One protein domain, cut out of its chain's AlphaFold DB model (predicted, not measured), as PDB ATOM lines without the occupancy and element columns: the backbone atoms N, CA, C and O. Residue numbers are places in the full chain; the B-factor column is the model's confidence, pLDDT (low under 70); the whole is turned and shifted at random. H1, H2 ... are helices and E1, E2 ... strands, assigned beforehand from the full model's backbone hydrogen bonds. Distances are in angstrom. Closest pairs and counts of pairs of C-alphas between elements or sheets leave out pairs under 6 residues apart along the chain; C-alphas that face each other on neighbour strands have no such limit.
ATOM      1  N   ARG A  47      60.802  92.835 119.335       60.66
ATOM      2  CA  ARG A  47      60.795  92.296 117.972       60.66
ATOM      3  C   ARG A  47      61.160  90.818 118.019       60.66
ATOM      4  O   ARG A  47      62.289  90.456 118.356       60.66
ATOM      5  N   ILE A  48      60.198  89.958 117.687       63.53
ATOM      6  CA  ILE A  48      60.430  88.518 117.532       63.53
ATOM      7  C   ILE A  48      60.742  88.244 116.066       63.53
ATOM      8  O   ILE A  48      59.914  88.483 115.183       63.53
ATOM      9  N   VAL A  49      61.918  87.682 115.814       71.38
ATOM     10  CA  VAL A  49      62.343  87.245 114.485       71.38
ATOM     11  C   VAL A  49      62.363  85.727 114.441       71.38
ATOM     12  O   VAL A  49      62.903  85.072 115.335       71.38
ATOM     13  N   VAL A  50      61.791  85.155 113.382       74.19
ATOM     14  CA  VAL A  50      61.812  83.707 113.153       74.19
ATOM     15  C   VAL A  50      62.720  83.400 111.974       74.19
ATOM     16  O   VAL A  50      62.399  83.715 110.831       74.19
ATOM     17  N   PHE A  51      63.838  82.732 112.241       80.31
ATOM     18  CA  PHE A  51      64.717  82.227 111.194       80.31
ATOM     19  C   PHE A  51      64.282  80.822 110.819       80.31
ATOM     20  O   PHE A  51      64.153  79.962 111.686       80.31
ATOM     21  N   LYS A  52      64.069  80.589 109.525       84.88
ATOM     22  CA  LYS A  52      63.720  79.280 108.968       84.88
ATOM     23  C   LYS A  52      64.811  78.801 108.019       84.88
ATOM     24  O   LYS A  52      65.401  79.602 107.280       84.88
ATOM     25  N   VAL A  53      65.070  77.500 108.037       91.44
ATOM     26  CA  VAL A  53      66.010  76.824 107.136       91.44
ATOM     27  C   VAL A  53      65.461  75.469 106.710       91.44
ATOM     28  O   VAL A  53      64.640  74.871 107.407       91.44
ATOM     29  N   THR A  54      65.978  74.977 105.590       95.19
ATOM     30  CA  THR A  54      65.764  73.607 105.133       95.19
ATOM     31  C   THR A  54      67.134  72.968 104.958       95.19
ATOM     32  O   THR A  54      67.852  73.267 103.999       95.19
ATOM     33  N   GLY A  55      67.516  72.132 105.920       95.62
ATOM     34  CA  GLY A  55      68.740  71.343 105.871       95.62
ATOM     35  C   GLY A  55      68.599  70.168 104.910       95.62
ATOM     36  O   GLY A  55      67.501  69.625 104.753       95.62
ATOM     37  N   LYS A  56      69.695  69.782 104.259       97.06
ATOM     38  CA  LYS A  56      69.747  68.633 103.345       97.06
ATOM     39  C   LYS A  56      70.779  67.620 103.813       97.06
ATOM     40  O   LYS A  56      71.887  67.983 104.188       97.06
ATOM     41  N   GLY A  57      70.404  66.350 103.775       96.31
ATOM     42  CA  GLY A  57      71.247  65.230 104.168       96.31
ATOM     43  C   GLY A  57      71.249  64.157 103.099       96.31
ATOM     44  O   GLY A  57      70.261  63.982 102.390       96.31
ATOM     45  N   LEU A  58      72.362  63.442 102.998       95.81
ATOM     46  CA  LEU A  58      72.485  62.274 102.143       95.81
ATOM     47  C   LEU A  58      72.934  61.099 103.007       95.81
ATOM     48  O   LEU A  58      73.891  61.217 103.772       95.81
ATOM     49  N   ALA A  59      72.229  59.981 102.894       94.81
ATOM     50  CA  ALA A  59      72.652  58.734 103.500       94.81
ATOM     51  C   ALA A  59      73.946  58.241 102.827       94.81
ATOM     52  O   ALA A  59      74.047  58.283 101.598       94.81
ATOM     53  N   PRO A  60      74.940  57.768 103.593       91.88
ATOM     54  CA  PRO A  60      76.170  57.262 103.010       91.88
ATOM     55  C   PRO A  60      75.921  55.947 102.271       91.88
ATOM     56  O   PRO A  60      75.232  55.058 102.771       91.88
ATOM     57  N   GLU A  61      76.561  55.791 101.112       88.62
ATOM     58  CA  GLU A  61      76.496  54.558 100.315       88.62
ATOM     59  C   GLU A  61      77.133  53.355 101.031       88.62
ATOM     60  O   GLU A  61      76.836  52.208 100.713       88.62
ATOM     61  N   SER A  62      77.994  53.607 102.022       89.94
ATOM     62  CA  SER A  62      78.663  52.577 102.822       89.94
ATOM     63  C   SER A  62      77.797  51.981 103.937       89.94
ATOM     64  O   SER A  62      78.258  51.071 104.626       89.94
ATOM     65  N   ALA A  63      76.581  52.491 104.159       87.06
ATOM     66  CA  ALA A  63      75.692  51.960 105.187       87.06
ATOM     67  C   ALA A  63      75.263  50.528 104.838       87.06
ATOM     68  O   ALA A  63      74.646  50.275 103.804       87.06
ATOM     69  N   VAL A  64      75.571  49.580 105.726       85.50
ATOM     70  CA  VAL A  64      75.303  48.150 105.488       85.50
ATOM     71  C   VAL A  64      73.834  47.824 105.756       85.50
ATOM     72  O   VAL A  64      73.262  46.926 105.137       85.50
ATOM     73  N   ARG A  65      73.204  48.540 106.695       91.69
ATOM     74  CA  ARG A  65      71.805  48.334 107.082       91.69
ATOM     75  C   ARG A  65      70.940  49.496 106.610       91.69
ATOM     76  O   ARG A  65      71.299  50.653 106.790       91.69
ATOM     77  N   ILE A  66      69.740  49.188 106.118       88.12
ATOM     78  CA  ILE A  66      68.778  50.208 105.663       88.12
ATOM     79  C   ILE A  66      68.449  51.198 106.791       88.12
ATOM     80  O   ILE A  66      68.534  52.403 106.588       88.12
ATOM     81  N   GLY A  67      68.177  50.703 108.003       90.94
ATOM     82  CA  GLY A  67      67.904  51.578 109.150       90.94
ATOM     83  C   GLY A  67      69.106  52.431 109.583       90.94
ATOM     84  O   GLY A  67      68.928  53.522 110.108       90.94
ATOM     85  N   GLU A  68      70.339  51.976 109.337       93.00
ATOM     86  CA  GLU A  68      71.537  52.794 109.571       93.00
ATOM     87  C   GLU A  68      71.616  53.938 108.553       93.00
ATOM     88  O   GLU A  68      71.850  55.084 108.936       93.00
ATOM     89  N   ALA A  69      71.366  53.640 107.276       93.38
ATOM     90  CA  ALA A  69      71.345  54.632 106.206       93.38
ATOM     91  C   ALA A  69      70.304  55.731 106.477       93.38
ATOM     92  O   ALA A  69      70.599  56.914 106.316       93.38
ATOM     93  N   GLU A  70      69.114  55.343 106.938       93.25
ATOM     94  CA  GLU A  70      68.029  56.261 107.291       93.25
ATOM     95  C   GLU A  70      68.423  57.202 108.432       93.25
ATOM     96  O   GLU A  70      68.431  58.421 108.253       93.25
ATOM     97  N   ILE A  71      68.897  56.653 109.554       94.38
ATOM     98  CA  ILE A  71      69.336  57.451 110.707       94.38
ATOM     99  C   ILE A  71      70.475  58.409 110.322       94.38
ATOM    100  O   ILE A  71      70.508  59.556 110.777       94.38
ATOM    101  N   LEU A  72      71.437  57.962 109.511       95.62
ATOM    102  CA  LEU A  72      72.562  58.799 109.087       95.62
ATOM    103  C   LEU A  72      72.134  59.899 108.112       95.62
ATOM    104  O   LEU A  72      72.614  61.030 108.225       95.62
ATOM    105  N   GLY A  73      71.219  59.599 107.190       95.19
ATOM    106  CA  GLY A  73      70.653  60.578 106.268       95.19
ATOM    107  C   GLY A  73      69.876  61.676 106.997       95.19
ATOM    108  O   GLY A  73      70.150  62.862 106.791       95.19
ATOM    109  N   GLU A  74      68.993  61.299 107.925       95.38
ATOM    110  CA  GLU A  74      68.247  62.242 108.769       95.38
ATOM    111  C   GLU A  74      69.178  63.132 109.600       95.38
ATOM    112  O   GLU A  74      69.050  64.360 109.600       95.38
ATOM    113  N   ARG A  75      70.171  62.533 110.272       96.12
ATOM    114  CA  ARG A  75      71.161  63.278 111.068       96.12
ATOM    115  C   ARG A  75      71.955  64.260 110.221       96.12
ATOM    116  O   ARG A  75      72.215  65.372 110.676       96.12
ATOM    117  N   SER A  76      72.312  63.869 109.003       96.88
ATOM    118  CA  SER A  76      73.022  64.742 108.069       96.88
ATOM    119  C   SER A  76      72.162  65.945 107.675       96.88
ATOM    120  O   SER A  76      72.660  67.069 107.667       96.88
ATOM    121  N   ALA A  77      70.860  65.742 107.443       97.00
ATOM    122  CA  ALA A  77      69.933  66.824 107.113       97.00
ATOM    123  C   ALA A  77      69.751  67.806 108.275       97.00
ATOM    124  O   ALA A  77      69.795  69.020 108.077       97.00
ATOM    125  N   ILE A  78      69.601  67.287 109.494       95.38
ATOM    126  CA  ILE A  78      69.492  68.107 110.705       95.38
ATOM    127  C   ILE A  78      70.786  68.899 110.942       95.38
ATOM    128  O   ILE A  78      70.732  70.094 111.236       95.38
ATOM    129  N   LEU A  79      71.953  68.263 110.794       95.31
ATOM    130  CA  LEU A  79      73.255  68.913 110.962       95.31
ATOM    131  C   LEU A  79      73.449  70.064 109.967       95.31
ATOM    132  O   LEU A  79      73.883  71.149 110.358       95.31
ATOM    133  N   ASP A  80      73.080  69.854 108.703       96.19
ATOM    134  CA  ASP A  80      73.109  70.909 107.691       96.19
ATOM    135  C   ASP A  80      72.156  72.065 108.042       96.19
ATOM    136  O   ASP A  80      72.519  73.234 107.911       96.19
ATOM    137  N   GLY A  81      70.974  71.763 108.586       94.62
ATOM    138  CA  GLY A  81      70.054  72.775 109.107       94.62
ATOM    139  C   GLY A  81      70.670  73.616 110.234       94.62
ATOM    140  O   GLY A  81      70.615  74.846 110.189       94.62
ATOM    141  N   TYR A  82      71.331  72.986 111.213       93.00
ATOM    142  CA  TYR A  82      72.059  73.706 112.269       93.00
ATOM    143  C   TYR A  82      73.176  74.598 111.707       93.00
ATOM    144  O   TYR A  82      73.320  75.741 112.145       93.00
ATOM    145  N   ARG A  83      73.938  74.118 110.717       92.62
ATOM    146  CA  ARG A  83      74.964  74.918 110.030       92.62
ATOM    147  C   ARG A  83      74.351  76.156 109.369       92.62
ATOM    148  O   ARG A  83      74.800  77.268 109.638       92.62
ATOM    149  N   GLN A  84      73.291  75.985 108.575       93.00
ATOM    150  CA  GLN A  84      72.603  77.100 107.911       93.00
ATOM    151  C   GLN A  84      72.049  78.123 108.918       93.00
ATOM    152  O   GLN A  84      72.126  79.328 108.684       93.00
ATOM    153  N   LEU A  85      71.506  77.669 110.053       88.81
ATOM    154  CA  LEU A  85      71.052  78.566 111.121       88.81
ATOM    155  C   LEU A  85      72.211  79.337 111.750       88.81
ATOM    156  O   LEU A  85      72.076  80.535 111.995       88.81
ATOM    157  N   SER A  86      73.347  78.678 111.985       87.44
ATOM    158  CA  SER A  86      74.544  79.315 112.540       87.44
ATOM    159  C   SER A  86      75.034  80.429 111.624       87.44
ATOM    160  O   SER A  86      75.285  81.540 112.083       87.44
ATOM    161  N   GLU A  87      75.101  80.158 110.323       85.12
ATOM    162  CA  GLU A  87      75.514  81.131 109.312       85.12
ATOM    163  C   GLU A  87      74.539  82.309 109.217       85.12
ATOM    164  O   GLU A  87      74.977  83.455 109.171       85.12
ATOM    165  N   LYS A  88      73.221  82.058 109.254       83.56
ATOM    166  CA  LYS A  88      72.208  83.128 109.224       83.56
ATOM    167  C   LYS A  88      72.222  84.009 110.472       83.56
ATOM    168  O   LYS A  88      71.968  85.203 110.364       83.56
ATOM    169  N   LEU A  89      72.470  83.427 111.644       78.50
ATOM    170  CA  LEU A  89      72.409  84.141 112.922       78.50
ATOM    171  C   LEU A  89      73.708  84.863 113.273       78.50
ATOM    172  O   LEU A  89      73.676  85.975 113.787       78.50
ATOM    173  N   LYS A  90      74.843  84.201 113.051       76.00
ATOM    174  CA  LYS A  90      76.163  84.640 113.520       76.00
ATOM    175  C   LYS A  90      77.075  85.106 112.388       76.00
ATOM    176  O   LYS A  90      78.120  85.689 112.664       76.00
ATOM    177  N   GLY A  91      76.694  84.848 111.139       74.88
ATOM    178  CA  GLY A  91      77.550  85.047 109.980       74.88
ATOM    179  C   GLY A  91      78.587  83.934 109.810       74.88
ATOM    180  O   GLY A  91      78.736  83.019 110.631       74.88
ATOM    181  N   THR A  92      79.321  84.021 108.705       80.31
ATOM    182  CA  THR A  92      80.468  83.163 108.400       80.31
ATOM    183  C   THR A  92      81.626  84.028 107.928       80.31
ATOM    184  O   THR A  92      81.437  84.948 107.132       80.31
ATOM    185  N   LEU A  93      82.828  83.742 108.423       76.50
ATOM    186  CA  LEU A  93      84.049  84.355 107.921       76.50
ATOM    187  C   LEU A  93      84.510  83.565 106.699       76.50
ATOM    188  O   LEU A  93      84.729  82.359 106.805       76.50
ATOM    189  N   ILE A  94      84.670  84.236 105.558       83.44
ATOM    190  CA  ILE A  94      85.133  83.621 104.311       83.44
ATOM    191  C   ILE A  94      86.475  84.238 103.933       83.44
ATOM    192  O   ILE A  94      86.560  85.430 103.652       83.44
ATOM    193  N   ASN A  95      87.510  83.403 103.888       81.44
ATOM    194  CA  ASN A  95      88.836  83.762 103.403       81.44
ATOM    195  C   ASN A  95      89.078  83.068 102.063       81.44
ATOM    196  O   ASN A  95      88.959  81.846 101.979       81.44
ATOM    197  N   SER A  96      89.439  83.829 101.033       84.12
ATOM    198  CA  SER A  96      89.809  83.292  99.721       84.12
ATOM    199  C   SER A  96      91.258  83.639  99.405       84.12
ATOM    200  O   SER A  96      91.675  84.784  99.574       84.12
ATOM    201  N   TYR A  97      92.020  82.650  98.951       84.12
ATOM    202  CA  TYR A  97      93.353  82.828  98.402       84.12
ATOM    203  C   TYR A  97      93.374  82.302  96.972       84.12
ATOM    204  O   TYR A  97      93.180  81.108  96.752       84.12
ATOM    205  N   SER A  98      93.642  83.200  96.031       86.19
ATOM    206  CA  SER A  98      93.751  82.900  94.607       86.19
ATOM    207  C   SER A  98      95.175  83.168  94.144       86.19
ATOM    208  O   SER A  98      95.692  84.272  94.321       86.19
ATOM    209  N   SER A  99      95.815  82.167  93.549       81.50
ATOM    210  CA  SER A  99      97.139  82.277  92.945       81.50
ATOM    211  C   SER A  99      97.036  82.089  91.437       81.50
ATOM    212  O   SER A  99      96.471  81.107  90.946       81.50
ATOM    213  N   ARG A 100      97.587  83.046  90.691       82.50
ATOM    214  CA  ARG A 100      97.592  83.068  89.225       82.50
ATOM    215  C   ARG A 100      99.025  82.940  88.731       82.50
ATOM    216  O   ARG A 100      99.903  83.635  89.236       82.50
ATOM    217  N   ASN A 101      99.247  82.107  87.720       72.69
ATOM    218  CA  ASN A 101     100.523  82.061  87.013       72.69
ATOM    219  C   ASN A 101     100.263  82.261  85.515       72.69
ATOM    220  O   ASN A 101      99.686  81.398  84.864       72.69
ATOM    221  N   GLY A 102     100.642  83.419  84.971       73.62
ATOM    222  CA  GLY A 102     100.297  83.798  83.596       73.62
ATOM    223  C   GLY A 102      98.842  84.260  83.451       73.62
ATOM    224  O   GLY A 102      98.362  85.056  84.260       73.62
ATOM    225  N   THR A 103      98.144  83.811  82.401       73.88
ATOM    226  CA  THR A 103      96.756  84.217  82.120       73.88
ATOM    227  C   THR A 103      95.694  83.426  82.886       73.88
ATOM    228  O   THR A 103      94.589  83.947  83.044       73.88
ATOM    229  N   ASP A 104      96.038  82.276  83.463       72.56
ATOM    230  CA  ASP A 104      95.087  81.375  84.125       72.56
ATOM    231  C   ASP A 104      95.279  81.330  85.647       72.56
ATOM    232  O   ASP A 104      96.392  81.455  86.173       72.56
ATOM    233  N   ILE A 105      94.163  81.178  86.367       74.19
ATOM    234  CA  ILE A 105      94.163  80.955  87.816       74.19
ATOM    235  C   ILE A 105      94.630  79.522  88.057       74.19
ATOM    236  O   ILE A 105      94.035  78.575  87.552       74.19
ATOM    237  N   ASN A 106      95.716  79.369  88.809       78.81
ATOM    238  CA  ASN A 106      96.390  78.087  88.979       78.81
ATOM    239  C   ASN A 106      95.950  77.379  90.272       78.81
ATOM    240  O   ASN A 106      96.015  76.156  90.367       78.81
ATOM    241  N   MET A 107      95.512  78.141  91.282       79.94
ATOM    242  CA  MET A 107      94.991  77.596  92.535       79.94
ATOM    243  C   MET A 107      94.069  78.597  93.230       79.94
ATOM    244  O   MET A 107      94.503  79.702  93.539       79.94
ATOM    245  N   ASP A 108      92.858  78.156  93.563       86.69
ATOM    246  CA  ASP A 108      91.937  78.860  94.453       86.69
ATOM    247  C   ASP A 108      91.699  78.028  95.716       86.69
ATOM    248  O   ASP A 108      91.368  76.842  95.649       86.69
ATOM    249  N   LYS A 109      91.859  78.651  96.885       85.56
ATOM    250  CA  LYS A 109      91.544  78.063  98.188       85.56
ATOM    251  C   LYS A 109      90.580  78.971  98.939       85.56
ATOM    252  O   LYS A 109      90.964  80.047  99.389       85.56
ATOM    253  N   ILE A 110      89.356  78.490  99.147       85.81
ATOM    254  CA  ILE A 110      88.324  79.176  99.931       85.81
ATOM    255  C   ILE A 110      88.153  78.444 101.264       85.81
ATOM    256  O   ILE A 110      87.959  77.233 101.299       85.81
ATOM    257  N   THR A 111      88.252  79.178 102.372       85.50
ATOM    258  CA  THR A 111      88.056  78.671 103.737       85.50
ATOM    259  C   THR A 111      86.920  79.443 104.396       85.50
ATOM    260  O   THR A 111      86.993  80.665 104.491       85.50
ATOM    261  N   ALA A 112      85.890  78.735 104.864       81.00
ATOM    262  CA  ALA A 112      84.763  79.309 105.597       81.00
ATOM    263  C   ALA A 112      84.756  78.805 107.047       81.00
ATOM    264  O   ALA A 112      84.953  77.613 107.287       81.00
ATOM    265  N   GLN A 113      84.559  79.706 108.010       78.94
ATOM    266  CA  GLN A 113      84.557  79.386 109.438       78.94
ATOM    267  C   GLN A 113      83.395  80.086 110.147       78.94
ATOM    268  O   GLN A 113      83.198  81.294 110.013       78.94
ATOM    269  N   THR A 114      82.649  79.327 110.948       79.50
ATOM    270  CA  THR A 114      81.598  79.843 111.831       79.50
ATOM    271  C   THR A 114      81.682  79.123 113.176       79.50
ATOM    272  O   THR A 114      81.862  77.907 113.226       79.50
ATOM    273  N   GLN A 115      81.602  79.874 114.277       72.25
ATOM    274  CA  GLN A 115      81.569  79.329 115.635       72.25
ATOM    275  C   GLN A 115      80.367  79.909 116.372       72.25
ATOM    276  O   GLN A 115      80.331  81.096 116.728       72.25
ATOM    277  N   SER A 116      79.381  79.050 116.606       70.44
ATOM    278  CA  SER A 116      78.128  79.410 117.253       70.44
ATOM    279  C   SER A 116      77.605  78.267 118.113       70.44
ATOM    280  O   SER A 116      77.920  77.099 117.886       70.44
ATOM    281  N   TYR A 117      76.780  78.629 119.086       71.69
ATOM    282  CA  TYR A 117      75.994  77.708 119.888       71.69
ATOM    283  C   TYR A 117      74.523  78.073 119.706       71.69
ATOM    284  O   TYR A 117      74.117  79.191 120.017       71.69
ATOM    285  N   LEU A 118      73.736  77.139 119.170       77.12
ATOM    286  CA  LEU A 118      72.323  77.350 118.877       77.12
ATOM    287  C   LEU A 118      71.467  76.637 119.924       77.12
ATOM    288  O   LEU A 118      71.514  75.413 120.035       77.12
ATOM    289  N   LYS A 119      70.662  77.394 120.677       73.62
ATOM    290  CA  LYS A 119      69.706  76.855 121.653       73.62
ATOM    291  C   LYS A 119      68.269  77.132 121.217       73.62
ATOM    292  O   LYS A 119      67.974  78.205 120.710       73.62
ATOM    293  N   GLY A 120      67.375  76.167 121.441       72.12
ATOM    294  CA  GLY A 120      65.948  76.321 121.139       72.12
ATOM    295  C   GLY A 120      65.605  76.197 119.649       72.12
ATOM    296  O   GLY A 120      64.589  76.715 119.195       72.12
ATOM    297  N   VAL A 121      66.437  75.538 118.850       82.81
ATOM    298  CA  VAL A 121      66.055  75.225 117.471       82.81
ATOM    299  C   VAL A 121      64.907  74.213 117.487       82.81
ATOM    300  O   VAL A 121      64.990  73.173 118.136       82.81
ATOM    301  N   GLU A 122      63.834  74.531 116.778       81.94
ATOM    302  CA  GLU A 122      62.660  73.686 116.596       81.94
ATOM    303  C   GLU A 122      62.820  72.913 115.279       81.94
ATOM    304  O   GLU A 122      62.907  73.514 114.204       81.94
ATOM    305  N   ILE A 123      62.873  71.581 115.357       85.69
ATOM    306  CA  ILE A 123      62.813  70.699 114.184       85.69
ATOM    307  C   ILE A 123      61.332  70.494 113.874       85.69
ATOM    308  O   ILE A 123      60.622  69.853 114.644       85.69
ATOM    309  N   MET A 124      60.863  71.101 112.788       83.31
ATOM    310  CA  MET A 124      59.446  71.101 112.423       83.31
ATOM    311  C   MET A 124      59.050  69.809 111.716       83.31
ATOM    312  O   MET A 124      57.962  69.296 111.948       83.31
ATOM    313  N   ASP A 125      59.919  69.331 110.828       86.06
ATOM    314  CA  ASP A 125      59.669  68.167 109.986       86.06
ATOM    315  C   ASP A 125      60.990  67.597 109.457       86.06
ATOM    316  O   ASP A 125      61.938  68.353 109.206       86.06
ATOM    317  N   VAL A 126      61.036  66.278 109.274       91.81
ATOM    318  CA  VAL A 126      62.135  65.565 108.619       91.81
ATOM    319  C   VAL A 126      61.524  64.571 107.640       91.81
ATOM    320  O   VAL A 126      60.786  63.675 108.038       91.81
ATOM    321  N   ALA A 127      61.840  64.738 106.359       91.50
ATOM    322  CA  ALA A 127      61.264  63.951 105.278       91.50
ATOM    323  C   ALA A 127      62.350  63.266 104.444       91.50
ATOM    324  O   ALA A 127      63.411  63.845 104.187       91.50
ATOM    325  N   SER A 128      62.057  62.047 103.988       93.00
ATOM    326  CA  SER A 128      62.848  61.333 102.985       93.00
ATOM    327  C   SER A 128      62.319  61.654 101.589       93.00
ATOM    328  O   SER A 128      61.143  61.440 101.296       93.00
ATOM    329  N   ASN A 129      63.192  62.149 100.714       90.19
ATOM    330  CA  ASN A 129      62.855  62.562  99.347       90.19
ATOM    331  C   ASN A 129      63.239  61.506  98.297       90.19
ATOM    332  O   ASN A 129      63.300  61.801  97.104       90.19
ATOM    333  N   GLY A 130      63.509  60.274  98.736       86.31
ATOM    334  CA  GLY A 130      64.012  59.204  97.880       86.31
ATOM    335  C   GLY A 130      65.512  59.322  97.599       86.31
ATOM    336  O   GLY A 130      66.163  60.306  97.943       86.31
ATOM    337  N   HIS A 131      66.082  58.269  97.005       87.88
ATOM    338  CA  HIS A 131      67.514  58.185  96.666       87.88
ATOM    339  C   HIS A 131      68.471  58.456  97.845       87.88
ATOM    340  O   HIS A 131      69.579  58.944  97.650       87.88
ATOM    341  N   GLY A 132      68.040  58.168  99.078       88.94
ATOM    342  CA  GLY A 132      68.830  58.434 100.282       88.94
ATOM    343  C   GLY A 132      68.959  59.919 100.641       88.94
ATOM    344  O   GLY A 132      69.766  60.248 101.507       88.94
ATOM    345  N   VAL A 133      68.194  60.811 100.005       94.31
ATOM    346  CA  VAL A 133      68.171  62.246 100.307       94.31
ATOM    347  C   VAL A 133      67.124  62.534 101.375       94.31
ATOM    348  O   VAL A 133      65.963  62.153 101.239       94.31
ATOM    349  N   TYR A 134      67.521  63.280 102.398       96.31
ATOM    350  CA  TYR A 134      66.669  63.706 103.501       96.31
ATOM    351  C   TYR A 134      66.634  65.230 103.578       96.31
ATOM    352  O   TYR A 134      67.623  65.910 103.289       96.31
ATOM    353  N   THR A 135      65.496  65.779 103.989       95.81
ATOM    354  CA  THR A 135      65.319  67.212 104.237       95.81
ATOM    355  C   THR A 135      64.781  67.455 105.630       95.81
ATOM    356  O   THR A 135      63.809  66.818 106.019       95.81
ATOM    357  N   ALA A 136      65.376  68.405 106.348       95.25
ATOM    358  CA  ALA A 136      64.943  68.814 107.678       95.25
ATOM    359  C   ALA A 136      64.495  70.279 107.654       95.25
ATOM    360  O   ALA A 136      65.303  71.181 107.419       95.25
ATOM    361  N   ASN A 137      63.213  70.528 107.905       89.06
ATOM    362  CA  ASN A 137      62.674  71.874 108.052       89.06
ATOM    363  C   ASN A 137      62.822  72.310 109.506       89.06
ATOM    364  O   ASN A 137      62.283  71.680 110.416       89.06
ATOM    365  N   MET A 138      63.568  73.386 109.734       85.44
ATOM    366  CA  MET A 138      63.935  73.827 111.077       85.44
ATOM    367  C   MET A 138      63.710  75.326 111.227       85.44
ATOM    368  O   MET A 138      63.828  76.093 110.265       85.44
ATOM    369  N   GLN A 139      63.403  75.756 112.447       82.38
ATOM    370  CA  GLN A 139      63.280  77.170 112.766       82.38
ATOM    371  C   GLN A 139      63.855  77.513 114.133       82.38
ATOM    372  O   GLN A 139      63.949  76.674 115.020       82.38
ATOM    373  N   VAL A 140      64.208  78.775 114.323       79.75
ATOM    374  CA  VAL A 140      64.587  79.319 115.627       79.75
ATOM    375  C   VAL A 140      63.977  80.698 115.788       79.75
ATOM    376  O   VAL A 140      63.887  81.476 114.835       79.75
ATOM    377  N   ARG A 141      63.515  80.976 117.003       74.19
ATOM    378  CA  ARG A 141      62.881  82.238 117.371       74.19
ATOM    379  C   ARG A 141      63.869  83.024 118.208       74.19
ATOM    380  O   ARG A 141      64.333  82.533 119.232       74.19
ATOM    381  N   VAL A 142      64.188  84.226 117.758       71.31
ATOM    382  CA  VAL A 142      65.129  85.116 118.432       71.31
ATOM    383  C   VAL A 142      64.395  86.381 118.830       71.31
ATOM    384  O   VAL A 142      63.645  86.951 118.036       71.31
ATOM    385  N   PHE A 143      64.612  86.799 120.071       65.88
ATOM    386  CA  PHE A 143      64.059  88.026 120.619       65.88
ATOM    387  C   PHE A 143      65.137  89.102 120.575       65.88
ATOM    388  O   PHE A 143      66.246  88.903 121.083       65.88
ATOM    389  N   PHE A 144      64.798  90.236 119.974       57.94
ATOM    390  CA  PHE A 144      65.636  91.425 119.978       57.94
ATOM    391  C   PHE A 144      65.022  92.467 120.908       57.94
ATOM    392  O   PHE A 144      63.840  92.801 120.793       57.94
ATOM    393  N   ILE A 145      65.840  92.978 121.830       53.34
ATOM    394  CA  ILE A 145      65.513  94.170 122.617       53.34
ATOM    395  C   ILE A 145      66.490  95.261 122.199       53.34
ATOM    396  O   ILE A 145      67.698  95.130 122.426       53.34
ATOM    397  N   TYR A 146      65.962  96.331 121.601       57.72
ATOM    398  CA  TYR A 146      66.759  97.332 120.885       57.72
ATOM    399  C   TYR A 146      67.642  96.637 119.827       57.72
ATOM    400  O   TYR A 146      67.096  96.019 118.920       57.72
ATOM    401  N   ASP A 147      68.967  96.635 120.013       52.66
ATOM    402  CA  ASP A 147      69.946  96.033 119.092       52.66
ATOM    403  C   ASP A 147      70.628  94.774 119.665       52.66
ATOM    404  O   ASP A 147      71.637  94.299 119.144       52.66
ATOM    405  N   LYS A 148      70.129  94.237 120.787       50.78
ATOM    406  CA  LYS A 148      70.764  93.112 121.492       50.78
ATOM    407  C   LYS A 148      70.008  91.812 121.257       50.78
ATOM    408  O   LYS A 148      68.809  91.724 121.520       50.78
ATOM    409  N   LEU A 149      70.747  90.789 120.825       56.53
ATOM    410  CA  LEU A 149      70.252  89.423 120.689       56.53
ATOM    411  C   LEU A 149      70.131  88.766 122.068       56.53
ATOM    412  O   LEU A 149      71.109  88.692 122.821       56.53
ATOM    413  N   ILE A 150      68.938  88.256 122.374       58.50
ATOM    414  CA  ILE A 150      68.677  87.484 123.588       58.50
ATOM    415  C   ILE A 150      68.367  86.040 123.207       58.50
ATOM    416  O   ILE A 150      67.387  85.754 122.516       58.50
ATOM    417  N   TRP A 151      69.198  85.117 123.696       55.16
ATOM    418  CA  TRP A 151      68.950  83.683 123.578       55.16
ATOM    419  C   TRP A 151      67.826  83.274 124.530       55.16
ATOM    420  O   TRP A 151      68.021  83.165 125.744       55.16
ATOM    421  N   TRP A 152      66.643  83.042 123.966       53.47
ATOM    422  CA  TRP A 152      65.481  82.522 124.677       53.47
ATOM    423  C   TRP A 152      65.405  80.997 124.519       53.47
ATOM    424  O   TRP A 152      65.685  80.490 123.431       53.47
ATOM    425  N   PRO A 153      65.023  80.222 125.547       43.50
ATOM    426  CA  PRO A 153      64.637  78.835 125.330       43.50
ATOM    427  C   PRO A 153      63.337  78.797 124.507       43.50
ATOM    428  O   PRO A 153      62.241  78.888 125.055       43.50
ATOM    429  N   SER A 154      63.434  78.686 123.179       41.59
ATOM    430  CA  SER A 154      62.283  78.288 122.360       41.59
ATOM    431  C   SER A 154      61.871  76.864 122.728       41.59
ATOM    432  O   SER A 154      62.707  75.997 122.987       41.59
ATOM    433  N   GLY A 155      60.560  76.669 122.826       38.38
ATOM    434  CA  GLY A 155      59.928  75.484 123.405       38.38
ATOM    435  C   GLY A 155      58.677  75.810 124.220       38.38
ATOM    436  O   GLY A 155      57.874  74.924 124.491       38.38
ATOM    437  N   LEU A 156      58.451  77.080 124.563       37.25
ATOM    438  CA  LEU A 156      57.199  77.513 125.170       37.25
ATOM    439  C   LEU A 156      56.346  78.183 124.092       37.25
ATOM    440  O   LEU A 156      56.568  79.336 123.728       37.25
ATOM    441  N   GLY A 157      55.424  77.412 123.509       37.19
ATOM    442  CA  GLY A 157      54.466  77.920 122.528       37.19
ATOM    443  C   GLY A 157      53.670  79.108 123.076       37.19
ATOM    444  O   GLY A 157      53.599  79.324 124.283       37.19
ATOM    445  N   LYS A 158      53.006  79.853 122.182       38.81
ATOM    446  CA  LYS A 158      52.170  81.024 122.522       38.81
ATOM    447  C   LYS A 158      51.047  80.751 123.543       38.81
ATOM    448  O   LYS A 158      50.391  81.698 123.945       38.81
ATOM    449  N   ASN A 159      50.833  79.503 123.967       40.62
ATOM    450  CA  ASN A 159      49.948  79.122 125.064       40.62
ATOM    451  C   ASN A 159      50.483  77.859 125.755       40.62
ATOM    452  O   ASN A 159      50.285  76.751 125.258       40.62
ATOM    453  N   ILE A 160      51.119  78.007 126.915       38.38
ATOM    454  CA  ILE A 160      51.239  76.903 127.872       38.38
ATOM    455  C   ILE A 160      50.102  77.072 128.860       38.38
ATOM    456  O   ILE A 160      50.093  78.022 129.637       38.38
ATOM    457  N   ILE A 161      49.152  76.143 128.825       38.19
ATOM    458  CA  ILE A 161      48.206  75.945 129.918       38.19
ATOM    459  C   ILE A 161      48.900  74.949 130.854       38.19
ATOM    460  O   ILE A 161      49.101  73.799 130.456       38.19
ATOM    461  N   PRO A 162      49.344  75.351 132.058       33.03
ATOM    462  CA  PRO A 162      49.908  74.406 133.009       33.03
ATOM    463  C   PRO A 162      48.853  73.340 133.301       33.03
ATOM    464  O   PRO A 162      47.716  73.690 133.613       33.03
ATOM    465  N   SER A 163      49.222  72.056 133.275       38.62
ATOM    466  CA  SER A 163      48.313  70.931 133.568       38.62
ATOM    467  C   SER A 163      47.659  70.987 134.968       38.62
ATOM    468  O   SER A 163      46.849  70.125 135.292       38.62
ATOM    469  N   TYR A 164      47.995  71.984 135.795       40.00
ATOM    470  CA  TYR A 164      47.502  72.189 137.159       40.00
ATOM    471  C   TYR A 164      46.856  73.568 137.387       40.00
ATOM    472  O   TYR A 164      46.522  73.909 138.520       40.00
ATOM    473  N   ALA A 165      46.693  74.394 136.347       37.28
ATOM    474  CA  ALA A 165      46.050  75.697 136.492       37.28
ATOM    475  C   ALA A 165      44.531  75.538 136.375       37.28
ATOM    476  O   ALA A 165      44.031  75.019 135.379       37.28
ATOM    477  N   ASN A 166      43.791  75.994 137.392       40.06
ATOM    478  CA  ASN A 166      42.340  76.080 137.287       40.06
ATOM    479  C   ASN A 166      41.971  76.918 136.046       40.06
ATOM    480  O   ASN A 166      42.614  77.918 135.718       40.06
ATOM    481  N   THR A 167      40.948  76.482 135.327       46.88
ATOM    482  CA  THR A 167      40.552  76.996 134.010       46.88
ATOM    483  C   THR A 167      39.991  78.420 134.021       46.88
ATOM    484  O   THR A 167      39.653  78.941 132.963       46.88
ATOM    485  N   ASN A 168      39.939  79.090 135.177       43.81
ATOM    486  CA  ASN A 168      39.348  80.423 135.312       43.81
ATOM    487  C   ASN A 168      40.387  81.554 135.381       43.81
ATOM    488  O   ASN A 168      40.010  82.725 135.331       43.81
ATOM    489  N   HIS A 169      41.687  81.242 135.438       42.38
ATOM    490  CA  HIS A 169      42.787  82.217 135.398       42.38
ATOM    491  C   HIS A 169      43.885  81.798 134.409       42.38
ATOM    492  O   HIS A 169      45.065  81.717 134.753       42.38
ATOM    493  N   ILE A 170      43.513  81.558 133.149       33.91
ATOM    494  CA  ILE A 170      44.495  81.406 132.070       33.91
ATOM    495  C   ILE A 170      45.060  82.798 131.761       33.91
ATOM    496  O   ILE A 170      44.567  83.514 130.893       33.91
ATOM    497  N   ARG A 171      46.086  83.217 132.509       33.78
ATOM    498  CA  ARG A 171      46.955  84.303 132.057       33.78
ATOM    499  C   ARG A 171      47.775  83.736 130.909       33.78
ATOM    500  O   ARG A 171      48.618  82.870 131.125       33.78
ATOM    501  N   SER A 172      47.512  84.198 129.694       34.44
ATOM    502  CA  SER A 172      48.454  84.064 128.590       34.44
ATOM    503  C   SER A 172      49.799  84.600 129.083       34.44
ATOM    504  O   SER A 172      49.940  85.784 129.393       34.44
ATOM    505  N   TYR A 173      50.771  83.705 129.263       32.69
ATOM    506  CA  TYR A 173      52.118  84.085 129.663       32.69
ATOM    507  C   TYR A 173      52.804  84.723 128.455       32.69
ATOM    508  O   TYR A 173      53.463  84.056 127.663       32.69
ATOM    509  N   TYR A 174      52.643  86.037 128.317       37.84
ATOM    510  CA  TYR A 174      53.614  86.856 127.610       37.84
ATOM    511  C   TYR A 174      54.823  86.921 128.534       37.84
ATOM    512  O   TYR A 174      54.812  87.636 129.536       37.84
ATOM    513  N   ALA A 175      55.832  86.098 128.275       42.84
ATOM    514  CA  ALA A 175      57.088  86.212 128.992       42.84
ATOM    515  C   ALA A 175      57.833  87.438 128.451       42.84
ATOM    516  O   ALA A 175      58.809  87.297 127.728       42.84
ATOM    517  N   THR A 176      57.343  88.639 128.765       44.34
ATOM    518  CA  THR A 176      58.096  89.867 128.518       44.34
ATOM    519  C   THR A 176      59.358  89.785 129.380       44.34
ATOM    520  O   THR A 176      59.235  89.683 130.611       44.34
ATOM    521  N   PRO A 177      60.563  89.774 128.797       49.25
ATOM    522  CA  PRO A 177      61.795  89.655 129.564       49.25
ATOM    523  C   PRO A 177      61.956  90.863 130.497       49.25
ATOM    524  O   PRO A 177      62.233  91.977 130.064       49.25
ATOM    525  N   TYR A 178      61.793  90.653 131.806       54.94
ATOM    526  CA  TYR A 178      62.110  91.674 132.806       54.94
ATOM    527  C   TYR A 178      63.630  91.877 132.871       54.94
ATOM    528  O   TYR A 178      64.374  90.906 133.017       54.94
ATOM    529  N   TYR A 179      64.098  93.131 132.809       59.78
ATOM    530  CA  TYR A 179      65.530  93.470 132.758       59.78
ATOM    531  C   TYR A 179      66.370  92.826 133.870       59.78
ATOM    532  O   TYR A 179      67.519  92.471 133.628       59.78
ATOM    533  N   GLY A 180      65.802  92.602 135.062       61.78
ATOM    534  CA  GLY A 180      66.490  91.931 136.175       61.78
ATOM    535  C   GLY A 180      66.768  90.436 135.981       61.78
ATOM    536  O   GLY A 180      67.335  89.808 136.865       61.78
ATOM    537  N   HIS A 181      66.364  89.857 134.854       64.50
ATOM    538  CA  HIS A 181      66.633  88.466 134.482       64.50
ATOM    539  C   HIS A 181      67.558  88.347 133.265       64.50
ATOM    540  O   HIS A 181      67.922  87.239 132.879       64.50
ATOM    541  N   ILE A 182      67.935  89.464 132.638       63.44
ATOM    542  CA  ILE A 182      68.813  89.461 131.468       63.44
ATOM    543  C   ILE A 182      70.255  89.486 131.963       63.44
ATOM    544  O   ILE A 182      70.704  90.462 132.559       63.44
ATOM    545  N   VAL A 183      70.991  88.414 131.690       62.69
ATOM    546  CA  VAL A 183      72.372  88.252 132.143       62.69
ATOM    547  C   VAL A 183      73.291  88.276 130.937       62.69
ATOM    548  O   VAL A 183      73.055  87.585 129.941       62.69
ATOM    549  N   ARG A 184      74.348  89.084 131.016       62.31
ATOM    550  CA  ARG A 184      75.397  89.083 130.001       62.31
ATOM    551  C   ARG A 184      76.234  87.815 130.140       62.31
ATOM    552  O   ARG A 184      76.593  87.418 131.244       62.31
ATOM    553  N   CYS A 185      76.578  87.200 129.020       63.69
ATOM    554  CA  CYS A 185      77.282  85.925 128.986       63.69
ATOM    555  C   CYS A 185      78.775  85.972 129.371       63.69
ATOM    556  O   CYS A 185      79.488  85.009 129.108       63.69
ATOM    557  N   GLU A 186      79.257  87.026 130.038       60.22
ATOM    558  CA  GLU A 186      80.681  87.214 130.379       60.22
ATOM    559  C   GLU A 186      81.277  86.051 131.193       60.22
ATOM    560  O   GLU A 186      82.444  85.715 131.021       60.22
ATOM    561  N   SER A 187      80.478  85.375 132.029       55.31
ATOM    562  CA  SER A 187      80.923  84.209 132.814       55.31
ATOM    563  C   SER A 187      80.854  82.873 132.063       55.31
ATOM    564  O   SER A 187      81.199  81.831 132.620       55.31
ATOM    565  N   TYR A 188      80.386  82.870 130.814       54.81
ATOM    566  CA  TYR A 188      80.051  81.664 130.071       54.81
ATOM    567  C   TYR A 188      80.658  81.688 128.660       54.81
ATOM    568  O   TYR A 188      80.114  82.336 127.761       54.81
ATOM    569  N   PRO A 189      81.729  80.903 128.414       53.28
ATOM    570  CA  PRO A 189      82.422  80.876 127.121       53.28
ATOM    571  C   PRO A 189      81.506  80.561 125.928       53.28
ATOM    572  O   PRO A 189      81.798  80.929 124.796       53.28
ATOM    573  N   TRP A 190      80.384  79.881 126.180       51.62
ATOM    574  CA  TRP A 190      79.460  79.367 125.171       51.62
ATOM    575  C   TRP A 190      78.511  80.413 124.566       51.62
ATOM    576  O   TRP A 190      77.853  80.108 123.575       51.62
ATOM    577  N   CYS A 191      78.425  81.625 125.120       47.97
ATOM    578  CA  CYS A 191      77.468  82.645 124.667       47.97
ATOM    579  C   CYS A 191      78.114  83.990 124.266       47.97
ATOM    580  O   CYS A 191      77.457  84.842 123.663       47.97
ATOM    581  N   GLY A 192      79.427  84.149 124.469       62.78
ATOM    582  CA  GLY A 192      80.191  85.293 123.959       62.78
ATOM    583  C   GLY A 192      79.605  86.643 124.390       62.78
ATOM    584  O   GLY A 192      79.288  86.836 125.559       62.78
ATOM    585  N   GLU A 193      79.428  87.567 123.441       58.88
ATOM    586  CA  GLU A 193      78.881  88.917 123.682       58.88
ATOM    587  C   GLU A 193      77.343  88.972 123.777       58.88
ATOM    588  O   GLU A 193      76.754  90.050 123.884       58.88
ATOM    589  N   SER A 194      76.666  87.822 123.712       60.50
ATOM    590  CA  SER A 194      75.201  87.758 123.748       60.50
ATOM    591  C   SER A 194      74.660  87.798 125.186       60.50
ATOM    592  O   SER A 194      75.407  87.745 126.169       60.50
ATOM    593  N   TYR A 195      73.337  87.902 125.316       63.53
ATOM    594  CA  TYR A 195      72.639  87.850 126.602       63.53
ATOM    595  C   TYR A 195      71.754  86.602 126.665       63.53
ATOM    596  O   TYR A 195      71.225  86.152 125.643       63.53
ATOM    597  N   TYR A 196      71.563  86.057 127.865       60.41
ATOM    598  CA  TYR A 196      70.602  84.983 128.119       60.41
ATOM    599  C   TYR A 196      69.607  85.393 129.204       60.41
ATOM    600  O   TYR A 196      69.901  86.233 130.058       60.41
ATOM    601  N   TYR A 197      68.417  84.797 129.168       58.25
ATOM    602  CA  TYR A 197      67.414  84.981 130.211       58.25
ATOM    603  C   TYR A 197      67.626  83.963 131.340       58.25
ATOM    604  O   TYR A 197      67.525  82.751 131.126       58.25
ATOM    605  N   SER A 198      67.926  84.451 132.543       57.59
ATOM    606  CA  SER A 198      68.009  83.653 133.763       57.59
ATOM    607  C   SER A 198      66.623  83.542 134.409       57.59
ATOM    608  O   SER A 198      65.995  84.566 134.665       57.59
TER     609      SER A 198
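Overview. This is residues 47 to 198 of the 204 residues of an uncharacterized protein of Desulfobacula toluolica (strain DSM 7467 / Tol2) (UniProt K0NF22). One long helix, H1, packs along a strongly twisted sheet whose long strands are E1, E5 and E4, and from this body a long two-stranded hairpin arm, E2 and E3, reaches away toward one end of the longest axis. The short strands E6, E8 and E7 widen the sheet sideways from the last residues of E5, with E6 beside residues 143 to 145, and the unnamed stretch 152 to 181 makes a long loop toward the other end of that axis, where residues 163 to 168 stick out. The printed part has 152 residues with one named helix and eight named strands, in the order E1, H1, E2 to E8; the class is mixed, helices and strands. The six-stranded sheet is branched at E5 and mixed, while E2 and E3 form a separate antiparallel sheet. The whole is loose, with a radius of gyration of the C-alphas of 21.1 A, and elongated, spanning 76 by 42 by 25 A.

Along the chain. E1, residues 47 to 58, begins at C-alpha 47 (60.795, 92.296, 117.972) and is 35.9 A long. H1, residues 66 to 90, is 36.1 A long and ends at C-alpha 90 (76.163, 84.640, 113.520). E2, residues 93 to 101, and E3, residues 104 to 113, are 26.7 A and 27.5 A long. E4, residues 122 to 128, is 18.4 A long, and E5, residues 133 to 145, is 39.0 A long. E6 is residues 148 to 151, E7 is residues 182 to 184, and E8 is residues 195 to 197, ending at C-alpha 197 (67.414, 84.981, 130.211).

Arrangement. E1 lies on one side of E5, antiparallel, with N 51 and O 140 2.9 A apart. On the other side of E5 are E4, beside residues 134 to 139, and E6, beside residues 143 to 145. E4, E5 and E6 form a meander, each strand the antiparallel neighbour of the one before; N 122 and O 139 are 2.8 A apart, N 150 and O 143 3.1 A. E8 is parallel to E6, with N 151 and O 195 3.0 A apart, and E7 and E8 form an antiparallel hairpin, with N 183 and O 196 2.9 A apart. H1 is on this sheet; its closest C-alphas to E1 are Ala 77 and Gly 57, 3.6 A apart. Every O i to N i+4 pair in H1 is within hydrogen-bond range. E2 and E3 form a hairpin, with N 97 and O 109 2.8 A apart; E3 is apart from H1 and E5.

Size, cuts and confidence. The C-alphas farthest apart, those of Gly 102 and Asn 168, are 80.0 A apart. The printed part has no cut. The link from E6 to E7, 30 residues, is long. The mean pLDDT of the printed part is 72.3; residues 47 to 48 and 143 to 198 are under 70.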